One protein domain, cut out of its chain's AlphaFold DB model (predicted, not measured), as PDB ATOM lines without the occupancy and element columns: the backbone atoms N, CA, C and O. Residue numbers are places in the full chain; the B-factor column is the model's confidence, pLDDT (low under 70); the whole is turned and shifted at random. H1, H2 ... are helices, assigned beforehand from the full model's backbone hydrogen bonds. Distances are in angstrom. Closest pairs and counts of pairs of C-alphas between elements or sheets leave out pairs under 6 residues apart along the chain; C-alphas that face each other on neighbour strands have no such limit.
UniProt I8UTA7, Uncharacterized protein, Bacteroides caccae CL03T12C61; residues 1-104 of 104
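Overview. This is residues 1 to 104 of the 104 residues of an uncharacterized protein of Bacteroides caccae CL03T12C61 (UniProt I8UTA7). H2, H3 and H4 stand side by side in an antiparallel row, and H1 crosses one face of it; short H5 and H6 pack on H1. The 104 printed residues hold six named helices, H1 to H6, and no named strand: all helix, compact, radius of gyration of the C-alphas 13.2 A, spans 37 by 31 by 29 A.

Along the chain. H1, residues 2 to 15, spans 20.2 A from C-alpha 2 at (37.274, 4.617, 34.644). H2 is 24 to 30, H3 34 to 42. H4, 58 to 74, spans 22.3 A, with a kink of 27 degrees near residue 65. H5 is 90 to 93; H6, 97 to 100, ends at C-alpha 100 (50.396, -1.729, 30.966).

Arrangement. The hub H1 touches H3 about perpendicular, 77 degrees, closest C-alphas Phe 9 and Ile 39, 5.7 A. H3 and H4 form a hairpin, a shallow tilt of 14 degrees. Every O i to N i+4 pair is within hydrogen-bond range in H1, H2 and H3, and 11 of 13 in H4; H5 and H6 are too short for one.

Size, cuts and confidence. The printed part has no cut. Links H3 to H4 and H4 to H5 are long. pLDDT is under 70 at residues 17 to 32, 89 and 91 to 104.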
ATOM      1  N   MET A   1      34.774   4.857  31.055       89.50
ATOM      2  CA  MET A   1      35.016   6.076  31.854       89.50
ATOM      3  C   MET A   1      36.180   5.887  32.816       89.50
ATOM      4  O   MET A   1      37.107   6.674  32.728       89.50
ATOM      5  N   ASN A   2      36.187   4.856  33.674       88.38
ATOM      6  CA  ASN A   2      37.274   4.617  34.644       88.38
ATOM      7  C   ASN A   2      38.664   4.641  33.979       88.38
ATOM      8  O   ASN A   2      39.511   5.434  34.366       88.38
ATOM      9  N   HIS A   3      38.852   3.879  32.894       86.00
ATOM     10  CA  HIS A   3      40.121   3.854  32.150       86.00
ATOM     11  C   HIS A   3      40.508   5.184  31.499       86.00
ATOM     12  O   HIS A   3      41.691   5.481  31.402       86.00
ATOM     13  N   GLU A   4      39.539   6.002  31.082       88.94
ATOM     14  CA  GLU A   4      39.837   7.323  30.518       88.94
ATOM     15  C   GLU A   4      40.361   8.263  31.600       88.94
ATOM     16  O   GLU A   4      41.378   8.926  31.406       88.94
ATOM     17  N   ILE A   5      39.701   8.284  32.762       89.56
ATOM     18  CA  ILE A   5      40.134   9.068  33.925       89.56
ATOM     19  C   ILE A   5      41.530   8.614  34.366       89.56
ATOM     20  O   ILE A   5      42.408   9.445  34.593       89.56
ATOM     21  N   GLU A   6      41.752   7.300  34.429       86.69
ATOM     22  CA  GLU A   6      43.041   6.704  34.770       86.69
ATOM     23  C   GLU A   6      44.142   7.100  33.767       86.69
ATOM     24  O   GLU A   6      45.226   7.520  34.178       86.69
ATOM     25  N   ALA A   7      43.864   7.025  32.461       86.44
ATOM     26  CA  ALA A   7      44.802   7.386  31.398       86.44
ATOM     27  C   ALA A   7      45.177   8.872  31.433       86.44
ATOM     28  O   ALA A   7      46.364   9.202  31.411       86.44
ATOM     29  N   HIS A   8      44.192   9.764  31.573       87.88
ATOM     30  CA  HIS A   8      44.449  11.201  31.689       87.88
ATOM     31  C   HIS A   8      45.257  11.516  32.954       87.88
ATOM     32  O   HIS A   8      46.193  12.312  32.913       87.88
ATOM     33  N   PHE A   9      44.953  10.862  34.080       87.25
ATOM     34  CA  PHE A   9      45.721  11.053  35.309       87.25
ATOM     35  C   PHE A   9      47.151  10.508  35.202       87.25
ATOM     36  O   PHE A   9      48.085  11.116  35.729       87.25
ATOM     37  N   ALA A  10      47.364   9.402  34.490       83.81
ATOM     38  CA  ALA A  10      48.703   8.885  34.225       83.81
ATOM     39  C   ALA A  10      49.516   9.807  33.308       83.81
ATOM     40  O   ALA A  10      50.690  10.036  33.596       83.81
ATOM     41  N   GLN A  11      48.900  10.376  32.266       82.31
ATOM     42  CA  GLN A  11      49.527  11.386  31.411       82.31
ATOM     43  C   GLN A  11      49.922  12.622  32.227       82.31
ATOM     44  O   GLN A  11      51.073  13.051  32.171       82.31
ATOM     45  N   TYR A  12      49.019  13.128  33.069       84.19
ATOM     46  CA  TYR A  12      49.318  14.211  34.006       84.19
ATOM     47  C   TYR A  12      50.509  13.875  34.922       84.19
ATOM     48  O   TYR A  12      51.448  14.659  35.047       84.19
ATOM     49  N   CYS A  13      50.521  12.681  35.526       80.25
ATOM     50  CA  CYS A  13      51.626  12.236  36.380       80.25
ATOM     51  C   CYS A  13      52.955  12.088  35.626       80.25
ATOM     52  O   CYS A  13      54.010  12.261  36.236       80.25
ATOM     53  N   TYR A  14      52.918  11.708  34.346       78.56
ATOM     54  CA  TYR A  14      54.102  11.600  33.495       78.56
ATOM     55  C   TYR A  14      54.697  12.982  33.211       78.56
ATOM     56  O   TYR A  14      55.889  13.178  33.440       78.56
ATOM     57  N   LEU A  15      53.862  13.951  32.828       75.62
ATOM     58  CA  LEU A  15      54.288  15.334  32.585       75.62
ATOM     59  C   LEU A  15      54.841  16.009  33.847       75.62
ATOM     60  O   LEU A  15      55.814  16.745  33.772       75.62
ATOM     61  N   LEU A  16      54.299  15.701  35.031       72.44
ATOM     62  CA  LEU A  16      54.872  16.179  36.296       72.44
ATOM     63  C   LEU A  16      56.265  15.607  36.618       72.44
ATOM     64  O   LEU A  16      56.954  16.157  37.475       72.44
ATOM     65  N   LYS A  17      56.647  14.462  36.037       64.75
ATOM     66  CA  LYS A  17      57.933  13.796  36.301       64.75
ATOM     67  C   LYS A  17      59.028  14.171  35.309       64.75
ATOM     68  O   LYS A  17      60.188  13.927  35.630       64.75
ATOM     69  N   SER A  18      58.698  14.689  34.126       57.34
ATOM     70  CA  SER A  18      59.725  15.156  33.196       57.34
ATOM     71  C   SER A  18      60.408  16.386  33.793       57.34
ATOM     72  O   SER A  18      59.750  17.392  34.037       57.34
ATOM     73  N   GLU A  19      61.715  16.283  34.047       52.81
ATOM     74  CA  GLU A  19      62.563  17.353  34.601       52.81
ATOM     75  C   GLU A  19      62.597  18.620  33.722       52.81
ATOM     76  O   GLU A  19      62.956  19.689  34.207       52.81
ATOM     77  N   ASP A  20      62.157  18.525  32.463       52.06
ATOM     78  CA  ASP A  20      61.900  19.664  31.582       52.06
ATOM     79  C   ASP A  20      60.546  20.314  31.921       52.06
ATOM     80  O   ASP A  20      59.552  20.060  31.245       52.06
ATOM     81  N   ASP A  21      60.508  21.104  33.002       49.62
ATOM     82  CA  ASP A  21      59.575  22.210  33.304       49.62
ATOM     83  C   ASP A  21      58.252  22.240  32.503       49.62
ATOM     84  O   ASP A  21      57.917  23.219  31.833       49.62
ATOM     85  N   ALA A  22      57.449  21.184  32.601       53.69
ATOM     86  CA  ALA A  22      56.066  21.172  32.152       53.69
ATOM     87  C   ALA A  22      55.207  21.185  33.418       53.69
ATOM     88  O   ALA A  22      54.816  20.133  33.929       53.69
ATOM     89  N   PRO A  23      54.928  22.361  34.013       59.06
ATOM     90  CA  PRO A  23      54.207  22.400  35.276       59.06
ATOM     91  C   PRO A  23      52.787  21.897  35.027       59.06
ATOM     92  O   PRO A  23      52.332  21.879  33.884       59.06
ATOM     93  N   GLY A  24      52.041  21.536  36.071       57.94
ATOM     94  CA  GLY A  24      50.661  21.046  35.917       57.94
ATOM     95  C   GLY A  24      49.740  21.946  35.069       57.94
ATOM     96  O   GLY A  24      48.738  21.458  34.552       57.94
ATOM     97  N   TRP A  25      50.100  23.224  34.861       58.34
ATOM     98  CA  TRP A  25      49.432  24.119  33.913       58.34
ATOM     99  C   TRP A  25      49.571  23.692  32.443       58.34
ATOM    100  O   TRP A  25      48.658  23.965  31.680       58.34
ATOM    101  N   SER A  26      50.658  23.030  32.033       64.19
ATOM    102  CA  SER A  26      50.880  22.551  30.659       64.19
ATOM    103  C   SER A  26      49.864  21.477  30.272       64.19
ATOM    104  O   SER A  26      49.221  21.593  29.236       64.19
ATOM    105  N   PHE A  27      49.612  20.516  31.167       69.25
ATOM    106  CA  PHE A  27      48.536  19.538  31.016       69.25
ATOM    107  C   PHE A  27      47.164  20.219  30.993       69.25
ATOM    108  O   PHE A  27      46.337  19.923  30.138       69.25
ATOM    109  N   ALA A  28      46.920  21.176  31.894       65.88
ATOM    110  CA  ALA A  28      45.675  21.941  31.887       65.88
ATOM    111  C   ALA A  28      45.530  22.849  30.650       65.88
ATOM    112  O   ALA A  28      44.412  23.191  30.303       65.88
ATOM    113  N   ALA A  29      46.617  23.245  29.985       64.81
ATOM    114  CA  ALA A  29      46.597  24.047  28.761       64.81
ATOM    115  C   ALA A  29      46.423  23.179  27.504       64.81
ATOM    116  O   ALA A  29      45.705  23.569  26.587       64.81
ATOM    117  N   GLU A  30      47.033  21.992  27.470       67.44
ATOM    118  CA  GLU A  30      46.820  20.981  26.426       67.44
ATOM    119  C   GLU A  30      45.390  20.422  26.488       67.44
ATOM    120  O   GLU A  30      44.732  20.230  25.466       67.44
ATOM    121  N   HIS A  31      44.873  20.269  27.706       69.00
ATOM    122  CA  HIS A  31      43.488  19.936  28.006       69.00
ATOM    123  C   HIS A  31      42.756  21.152  28.585       69.00
ATOM    124  O   HIS A  31      42.169  21.037  29.661       69.00
ATOM    125  N   ALA A  32      42.784  22.303  27.890       62.62
ATOM    126  CA  ALA A  32      42.145  23.580  28.280       62.62
ATOM    127  C   ALA A  32      40.605  23.550  28.365       62.62
ATOM    128  O   ALA A  32      39.919  24.550  28.152       62.62
ATOM    129  N   ASP A  33      40.047  22.395  28.693       73.94
ATOM    130  CA  ASP A  33      38.679  22.182  29.094       73.94
ATOM    131  C   ASP A  33      38.615  21.791  30.582       73.94
ATOM    132  O   ASP A  33      39.613  21.595  31.278       73.94
ATOM    133  N   ASN A  34      37.396  21.676  31.102       83.50
ATOM    134  CA  ASN A  34      37.187  21.365  32.513       83.50
ATOM    135  C   ASN A  34      37.798  20.012  32.939       83.50
ATOM    136  O   ASN A  34      37.988  19.803  34.138       83.50
ATOM    137  N   ARG A  35      38.118  19.095  32.007       87.81
ATOM    138  CA  ARG A  35      38.692  17.775  32.317       87.81
ATOM    139  C   ARG A  35      40.146  17.890  32.744       87.81
ATOM    140  O   ARG A  35      40.510  17.224  33.705       87.81
ATOM    141  N   GLY A  36      40.944  18.756  32.115       85.56
ATOM    142  CA  GLY A  36      42.334  18.992  32.526       85.56
ATOM    143  C   GLY A  36      42.425  19.436  33.989       85.56
ATOM    144  O   GLY A  36      43.163  18.855  34.784       85.56
ATOM    145  N   ILE A  37      41.572  20.393  34.371       85.56
ATOM    146  CA  ILE A  37      41.448  20.890  35.752       85.56
ATOM    147  C   ILE A  37      40.954  19.785  36.699       85.56
ATOM    148  O   ILE A  37      41.505  19.602  37.785       85.56
ATOM    149  N   ALA A  38      39.928  19.028  36.297       88.62
ATOM    150  CA  ALA A  38      39.379  17.937  37.100       88.62
ATOM    151  C   ALA A  38      40.428  16.842  37.369       88.62
ATOM    152  O   ALA A  38      40.558  16.366  38.495       88.62
ATOM    153  N   ILE A  39      41.225  16.488  36.361       90.00
ATOM    154  CA  ILE A  39      42.312  15.515  36.486       90.00
ATOM    155  C   ILE A  39      43.448  16.058  37.354       90.00
ATOM    156  O   ILE A  39      43.942  15.336  38.218       90.00
ATOM    157  N   GLN A  40      43.820  17.332  37.211       87.25
ATOM    158  CA  GLN A  40      44.790  17.957  38.112       87.25
ATOM    159  C   GLN A  40      44.313  17.907  39.572       87.25
ATOM    160  O   GLN A  40      45.111  17.619  40.463       87.25
ATOM    161  N   MET A  41      43.022  18.129  39.839       87.62
ATOM    162  CA  MET A  41      42.456  18.075  41.193       87.62
ATOM    163  C   MET A  41      42.641  16.702  41.859       87.62
ATOM    164  O   MET A  41      42.818  16.645  43.077       87.62
ATOM    165  N   LEU A  42      42.686  15.602  41.095       88.81
ATOM    166  CA  LEU A  42      42.950  14.265  41.646       88.81
ATOM    167  C   LEU A  42      44.296  14.178  42.375       88.81
ATOM    168  O   LEU A  42      44.411  13.404  43.320       88.81
ATOM    169  N   SER A  43      45.277  15.015  42.020       86.88
ATOM    170  CA  SER A  43      46.577  15.073  42.708       86.88
ATOM    171  C   SER A  43      46.493  15.483  44.184       86.88
ATOM    172  O   SER A  43      47.423  15.232  44.950       86.88
ATOM    173  N   THR A  44      45.371  16.075  44.608       89.00
ATOM    174  CA  THR A  44      45.107  16.409  46.017       89.00
ATOM    175  C   THR A  44      44.684  15.198  46.851       89.00
ATOM    176  O   THR A  44      44.740  15.255  48.076       89.00
ATOM    177  N   TYR A  45      44.292  14.098  46.198       89.06
ATOM    178  CA  TYR A  45      43.795  12.874  46.834       89.06
ATOM    179  C   TYR A  45      44.652  11.649  46.506       89.06
ATOM    180  O   TYR A  45      44.735  10.720  47.306       89.06
ATOM    181  N   ILE A  46      45.293  11.640  45.338       87.12
ATOM    182  CA  ILE A  46      46.036  10.517  44.771       87.12
ATOM    183  C   ILE A  46      47.437  11.010  44.411       87.12
ATOM    184  O   ILE A  46      47.604  12.013  43.724       87.12
ATOM    185  N   ASN A  47      48.473  10.307  44.862       82.62
ATOM    186  CA  ASN A  47      49.854  10.682  44.564       82.62
ATOM    187  C   ASN A  47      50.301  10.260  43.151       82.62
ATOM    188  O   ASN A  47      49.657   9.471  42.463       82.62
ATOM    189  N   ASN A  48      51.494  10.704  42.752       78.31
ATOM    190  CA  ASN A  48      52.121  10.371  41.463       78.31
ATOM    191  C   ASN A  48      52.551   8.894  41.302       78.31
ATOM    192  O   ASN A  48      53.043   8.491  40.240       78.31
ATOM    193  N   LYS A  49      52.417   8.080  42.357       77.69
ATOM    194  CA  LYS A  49      52.523   6.614  42.308       77.69
ATOM    195  C   LYS A  49      51.155   5.960  42.124       77.69
ATOM    196  O   LYS A  49      51.089   4.732  42.162       77.69
ATOM    197  N   ARG A  50      50.115   6.768  41.887       77.75
ATOM    198  CA  ARG A  50      48.728   6.360  41.669       77.75
ATOM    199  C   ARG A  50      48.117   5.655  42.876       77.75
ATOM    200  O   ARG A  50      47.349   4.714  42.743       77.75
ATOM    201  N   ARG A  51      48.514   6.087  44.070       82.38
ATOM    202  CA  ARG A  51      47.968   5.587  45.331       82.38
ATOM    203  C   ARG A  51      47.210   6.696  46.019       82.38
ATOM    204  O   ARG A  51      47.682   7.837  46.027       82.38
ATOM    205  N   LEU A  52      46.093   6.331  46.630       85.56
ATOM    206  CA  LEU A  52      45.382   7.191  47.557       85.56
ATOM    207  C   LEU A  52      46.357   7.714  48.628       85.56
ATOM    208  O   LEU A  52      47.250   6.990  49.084       85.56
ATOM    209  N   LEU A  53      46.247   8.995  48.971       85.25
ATOM    210  CA  LEU A  53      47.041   9.584  50.044       85.25
ATOM    211  C   LEU A  53      46.613   8.996  51.402       85.25
ATOM    212  O   LEU A  53      45.429   8.721  51.580       85.25
ATOM    213  N   PRO A  54      47.541   8.824  52.367       82.38
ATOM    214  CA  PRO A  54      47.266   8.098  53.613       82.38
ATOM    215  C   PRO A  54      46.087   8.627  54.440       82.38
ATOM    216  O   PRO A  54      45.418   7.842  55.100       82.38
ATOM    217  N   ASP A  55      45.827   9.935  54.385       87.69
ATOM    218  CA  ASP A  55      44.786  10.592  55.187       87.69
ATOM    219  C   ASP A  55      43.422  10.667  54.474       87.69
ATOM    220  O   ASP A  55      42.479  11.271  54.986       87.69
ATOM    221  N   MET A  56      43.302  10.089  53.275       88.31
ATOM    222  CA  MET A  56      42.085  10.167  52.467       88.31
ATOM    223  C   MET A  56      41.203   8.932  52.659       88.31
ATOM    224  O   MET A  56      41.681   7.802  52.621       88.31
ATOM    225  N   SER A  57      39.892   9.151  52.811       89.81
ATOM    226  CA  SER A  57      38.898   8.068  52.808       89.81
ATOM    227  C   SER A  57      38.620   7.613  51.368       89.81
ATOM    228  O   SER A  57      38.269   8.456  50.529       89.81
ATOM    229  N   PRO A  58      38.720   6.304  51.069       86.25
ATOM    230  CA  PRO A  58      38.344   5.760  49.769       86.25
ATOM    231  C   PRO A  58      36.905   6.113  49.377       86.25
ATOM    232  O   PRO A  58      36.660   6.508  48.241       86.25
ATOM    233  N   GLU A  59      35.955   6.041  50.314       88.31
ATOM    234  CA  GLU A  59      34.543   6.365  50.082       88.31
ATOM    235  C   GLU A  59      34.355   7.833  49.697       88.31
ATOM    236  O   GLU A  59      33.636   8.141  48.743       88.31
ATOM    237  N   TYR A  60      35.032   8.738  50.409       89.19
ATOM    238  CA  TYR A  60      34.993  10.166  50.111       89.19
ATOM    239  C   TYR A  60      35.526  10.455  48.702       89.19
ATOM    240  O   TYR A  60      34.892  11.171  47.925       89.19
ATOM    241  N   VAL A  61      36.671   9.867  48.349       89.62
ATOM    242  CA  VAL A  61      37.301  10.100  47.046       89.62
ATOM    243  C   VAL A  61      36.508   9.446  45.911       89.62
ATOM    244  O   VAL A  61      36.337  10.078  44.870       89.62
ATOM    245  N   ASN A  62      35.930   8.259  46.115       88.88
ATOM    246  CA  ASN A  62      35.007   7.632  45.157       88.88
ATOM    247  C   ASN A  62      33.801   8.534  44.867       88.88
ATOM    248  O   ASN A  62      33.481   8.788  43.705       88.88
ATOM    249  N   GLY A  63      33.173   9.075  45.917       89.44
ATOM    250  CA  GLY A  63      32.055  10.005  45.774       89.44
ATOM    251  C   GLY A  63      32.451  11.280  45.028       89.44
ATOM    252  O   GLY A  63      31.681  11.788  44.213       89.44
ATOM    253  N   LEU A  64      33.662  11.790  45.249       90.19
ATOM    254  CA  LEU A  64      34.187  12.946  44.525       90.19
ATOM    255  C   LEU A  64      34.445  12.632  43.045       90.19
ATOM    256  O   LEU A  64      34.098  13.444  42.184       90.19
ATOM    257  N   ILE A  65      35.015  11.467  42.734       90.50
ATOM    258  CA  ILE A  65      35.253  11.024  41.354       90.50
ATOM    259  C   ILE A  65      33.928  10.917  40.601       90.50
ATOM    260  O   ILE A  65      33.788  11.505  39.528       90.50
ATOM    261  N   GLU A  66      32.936  10.245  41.180       90.56
ATOM    262  CA  GLU A  66      31.623  10.067  40.560       90.56
ATOM    263  C   GLU A  66      30.891  11.405  40.364       90.56
ATOM    264  O   GLU A  66      30.406  11.703  39.269       90.56
ATOM    265  N   ASN A  67      30.851  12.257  41.392       89.19
ATOM    266  CA  ASN A  67      30.057  13.488  41.347       89.19
ATOM    267  C   ASN A  67      30.730  14.637  40.590       89.19
ATOM    268  O   ASN A  67      30.033  15.480  40.024       89.19
ATOM    269  N   ASN A  68      32.061  14.692  40.557       89.56
ATOM    270  CA  ASN A  68      32.778  15.805  39.937       89.56
ATOM    271  C   ASN A  68      33.478  15.371  38.653       89.56
ATOM    272  O   ASN A  68      33.220  15.937  37.592       89.56
ATOM    273  N   ILE A  69      34.333  14.353  38.723       90.94
ATOM    274  CA  ILE A  69      35.221  13.994  37.611       90.94
ATOM    275  C   ILE A  69      34.433  13.342  36.473       90.94
ATOM    276  O   ILE A  69      34.472  13.824  35.342       90.94
ATOM    277  N   VAL A  70      33.644  12.306  36.766       92.25
ATOM    278  CA  VAL A  70      32.812  11.617  35.764       92.25
ATOM    279  C   VAL A  70      31.837  12.593  35.108       92.25
ATOM    280  O   VAL A  70      31.696  12.604  33.885       92.25
ATOM    281  N   ASN A  71      31.208  13.465  35.898       91.56
ATOM    282  CA  ASN A  71      30.290  14.480  35.382       91.56
ATOM    283  C   ASN A  71      30.979  15.495  34.461       91.56
ATOM    284  O   ASN A  71      30.390  15.911  33.463       91.56
ATOM    285  N   VAL A  72      32.223  15.879  34.750       91.56
ATOM    286  CA  VAL A  72      33.014  16.747  33.869       91.56
ATOM    287  C   VAL A  72      33.347  16.046  32.551       91.56
ATOM    288  O   VAL A  72      33.177  16.647  31.491       91.56
ATOM    289  N   PHE A  73      33.742  14.773  32.587       91.38
ATOM    290  CA  PHE A  73      34.012  14.004  31.371       91.38
ATOM    291  C   PHE A  73      32.756  13.842  30.510       91.38
ATOM    292  O   PHE A  73      32.808  14.098  29.309       91.38
ATOM    293  N   ARG A  74      31.603  13.533  31.118       93.06
ATOM    294  CA  ARG A  74      30.317  13.377  30.411       93.06
ATOM    295  C   ARG A  74      29.822  14.640  29.707       93.06
ATOM    296  O   ARG A  74      29.002  14.534  28.801       93.06
ATOM    297  N   LYS A  75      30.304  15.827  30.093       90.50
ATOM    298  CA  LYS A  75      30.003  17.082  29.381       90.50
ATOM    299  C   LYS A  75      30.700  17.182  28.025       90.50
ATOM    300  O   LYS A  75      30.375  18.079  27.258       90.50
ATOM    301  N   THR A  76      31.657  16.303  27.733       86.50
ATOM    302  CA  THR A  76      32.232  16.193  26.394       86.50
ATOM    303  C   THR A  76      31.542  15.086  25.616       86.50
ATOM    304  O   THR A  76      31.505  13.949  26.079       86.50
ATOM    305  N   ASP A  77      31.087  15.399  24.403       86.44
ATOM    306  CA  ASP A  77      30.367  14.462  23.535       86.44
ATOM    307  C   ASP A  77      31.091  13.120  23.353       86.44
ATOM    308  O   ASP A  77      30.454  12.074  23.424       86.44
ATOM    309  N   ALA A  78      32.424  13.128  23.228       87.50
ATOM    310  CA  ALA A  78      33.226  11.909  23.073       87.50
ATOM    311  C   ALA A  78      33.101  10.915  24.247       87.50
ATOM    312  O   ALA A  78      33.281   9.719  24.048       87.50
ATOM    313  N   TYR A  79      32.789  11.390  25.459       89.06
ATOM    314  CA  TYR A  79      32.726  10.569  26.675       89.06
ATOM    315  C   TYR A  79      31.324  10.481  27.283       89.06
ATOM    316  O   TYR A  79      31.145   9.836  28.318       89.06
ATOM    317  N   LYS A  80      30.330  11.132  26.674       90.81
ATOM    318  CA  LYS A  80      28.968  11.250  27.211       90.81
ATOM    319  C   LYS A  80      28.357   9.895  27.573       90.81
ATOM    320  O   LYS A  80      27.800   9.750  28.660       90.81
ATOM    321  N   ASP A  81      28.536   8.913  26.694       92.62
ATOM    322  CA  ASP A  81      27.933   7.582  26.813       92.62
ATOM    323  C   ASP A  81      28.921   6.522  27.333       92.62
ATOM    324  O   ASP A  81      28.618   5.328  27.352       92.62
ATOM    325  N   TYR A  82      30.119   6.930  27.776       91.31
ATOM    326  CA  TYR A  82      31.111   5.986  28.285       91.31
ATOM    327  C   TYR A  82      30.641   5.391  29.625       91.31
ATOM    328  O   TYR A  82      30.360   6.145  30.566       91.31
ATOM    329  N   PRO A  83      30.622   4.051  29.770       91.56
ATOM    330  CA  PRO A  83      30.213   3.414  31.014       91.56
ATOM    331  C   PRO A  83      31.191   3.761  32.139       91.56
ATOM    332  O   PRO A  83      32.410   3.823  31.931       91.56
ATOM    333  N   TYR A  84      30.641   4.003  33.326       89.44
ATOM    334  CA  TYR A  84      31.386   4.184  34.566       89.44
ATOM    335  C   TYR A  84      30.997   3.062  35.520       89.44
ATOM    336  O   TYR A  84      29.811   2.859  35.773       89.44
ATOM    337  N   ASP A  85      31.996   2.330  35.992       87.62
ATOM    338  CA  ASP A  85      31.846   1.259  36.963       87.62
ATOM    339  C   ASP A  85      32.178   1.815  38.349       87.62
ATOM    340  O   ASP A  85      33.343   2.030  38.672       87.62
ATOM    341  N   ASN A  86      31.148   2.080  39.149       82.81
ATOM    342  CA  ASN A  86      31.293   2.586  40.513       82.81
ATOM    343  C   ASN A  86      31.485   1.470  41.553       82.81
ATOM    344  O   ASN A  86      31.647   1.763  42.736       82.81
ATOM    345  N   SER A  87      31.481   0.200  41.129       81.94
ATOM    346  CA  SER A  87      31.831  -0.928  41.997       81.94
ATOM    347  C   SER A  87      33.346  -1.077  42.164       81.94
ATOM    348  O   SER A  87      33.810  -1.668  43.141       81.94
ATOM    349  N   ARG A  88      34.125  -0.497  41.242       74.56
ATOM    350  CA  ARG A  88      35.578  -0.387  41.343       74.56
ATOM    351  C   ARG A  88      35.936   0.765  42.275       74.56
ATOM    352  O   ARG A  88      35.619   1.918  42.009       74.56
ATOM    353  N   GLY A  89      36.588   0.449  43.390       69.94
ATOM    354  CA  GLY A  89      37.105   1.476  44.291       69.94
ATOM    355  C   GLY A  89      38.293   2.226  43.681       69.94
ATOM    356  O   GLY A  89      39.061   1.654  42.906       69.94
ATOM    357  N   VAL A  90      38.502   3.476  44.106       72.44
ATOM    358  CA  VAL A  90      39.654   4.335  43.760       72.44
ATOM    359  C   VAL A  90      40.998   3.629  43.947       72.44
ATOM    360  O   VAL A  90      41.947   3.885  43.214       72.44
ATOM    361  N   GLU A  91      41.079   2.704  44.899       66.06
ATOM    362  CA  GLU A  91      42.277   1.904  45.158       66.06
ATOM    363  C   GLU A  91      42.638   0.981  43.983       66.06
ATOM    364  O   GLU A  91      43.814   0.721  43.760       66.06
ATOM    365  N   PHE A  92      41.652   0.548  43.192       60.28
ATOM    366  CA  PHE A  92      41.824  -0.330  42.029       60.28
ATOM    367  C   PHE A  92      41.839   0.435  40.700       60.28
ATOM    368  O   PHE A  92      42.439  -0.014  39.723       60.28
ATOM    369  N   ASP A  93      41.187   1.596  40.643       62.66
ATOM    370  CA  ASP A  93      41.037   2.381  39.414       62.66
ATOM    371  C   ASP A  93      42.309   3.077  38.942       62.66
ATOM    372  O   ASP A  93      42.373   3.476  37.786       62.66
ATOM    373  N   PHE A  94      43.329   3.190  39.794       64.69
ATOM    374  CA  PHE A  94      44.611   3.794  39.421       64.69
ATOM    375  C   PHE A  94      45.800   2.816  39.505       64.69
ATOM    376  O   PHE A  94      46.949   3.183  39.238       64.69
ATOM    377  N   GLU A  95      45.549   1.544  39.829       62.41
ATOM    378  CA  GLU A  95      46.576   0.497  39.826       62.41
ATOM    379  C   GLU A  95      46.790  -0.153  38.448       62.41
ATOM    380  O   GLU A  95      47.890  -0.646  38.177       62.41
ATOM    381  N   ASN A  96      45.803  -0.117  37.549       55.44
ATOM    382  CA  ASN A  96      45.785  -0.925  36.323       55.44
ATOM    383  C   ASN A  96      46.825  -0.509  35.269       55.44
ATOM    384  O   ASN A  96      47.440  -1.360  34.623       55.44
ATOM    385  N   LEU A  97      47.149   0.776  35.138       50.12
ATOM    386  CA  LEU A  97      48.230   1.229  34.253       50.12
ATOM    387  C   LEU A  97      49.628   0.842  34.769       50.12
ATOM    388  O   LEU A  97      50.636   1.159  34.135       50.12
ATOM    389  N   ARG A  98      49.745   0.201  35.936       48.91
ATOM    390  CA  ARG A  98      51.005  -0.374  36.430       48.91
ATOM    391  C   ARG A  98      51.343  -1.696  35.745       48.91
ATOM    392  O   ARG A  98      52.518  -2.048  35.716       48.91
ATOM    393  N   GLU A  99      50.359  -2.398  35.187       48.56
ATOM    394  CA  GLU A  99      50.597  -3.572  34.340       48.56
ATOM    395  C   GLU A  99      50.897  -3.180  32.893       48.56
ATOM    396  O   GLU A  99      51.812  -3.739  32.296       48.56
ATOM    397  N   ILE A 100      50.211  -2.165  32.359       43.56
ATOM    398  CA  ILE A 100      50.396  -1.729  30.966       43.56
ATOM    399  C   ILE A 100      51.748  -1.016  30.781       43.56
ATOM    400  O   ILE A 100      52.469  -1.303  29.832       43.56
ATOM    401  N   ALA A 101      52.167  -0.177  31.738       41.59
ATOM    402  CA  ALA A 101      53.454   0.528  31.680       41.59
ATOM    403  C   ALA A 101      54.676  -0.317  32.104       41.59
ATOM    404  O   ALA A 101      55.775   0.216  32.193       41.59
ATOM    405  N   LYS A 102      54.525  -1.618  32.402       41.06
ATOM    406  CA  LYS A 102      55.688  -2.518  32.572       41.06
ATOM    407  C   LYS A 102      56.346  -2.885  31.239       41.06
ATOM    408  O   LYS A 102      57.481  -3.346  31.254       41.06
ATOM    409  N   ASN A 103      55.633  -2.690  30.128       38.50
ATOM    410  CA  ASN A 103      56.071  -3.039  28.776       38.50
ATOM    411  C   ASN A 103      56.212  -1.814  27.850       38.50
ATOM    412  O   ASN A 103      56.305  -2.002  26.637       38.50
ATOM    413  N   CYS A 104      56.217  -0.594  28.400       34.44
ATOM    414  CA  CYS A 104      56.487   0.644  27.665       34.44
ATOM    415  C   CYS A 104      57.790   1.275  28.151       34.44
ATOM    416  O   CYS A 104      58.007   1.271  29.385       34.44
TER     417      CYS A 104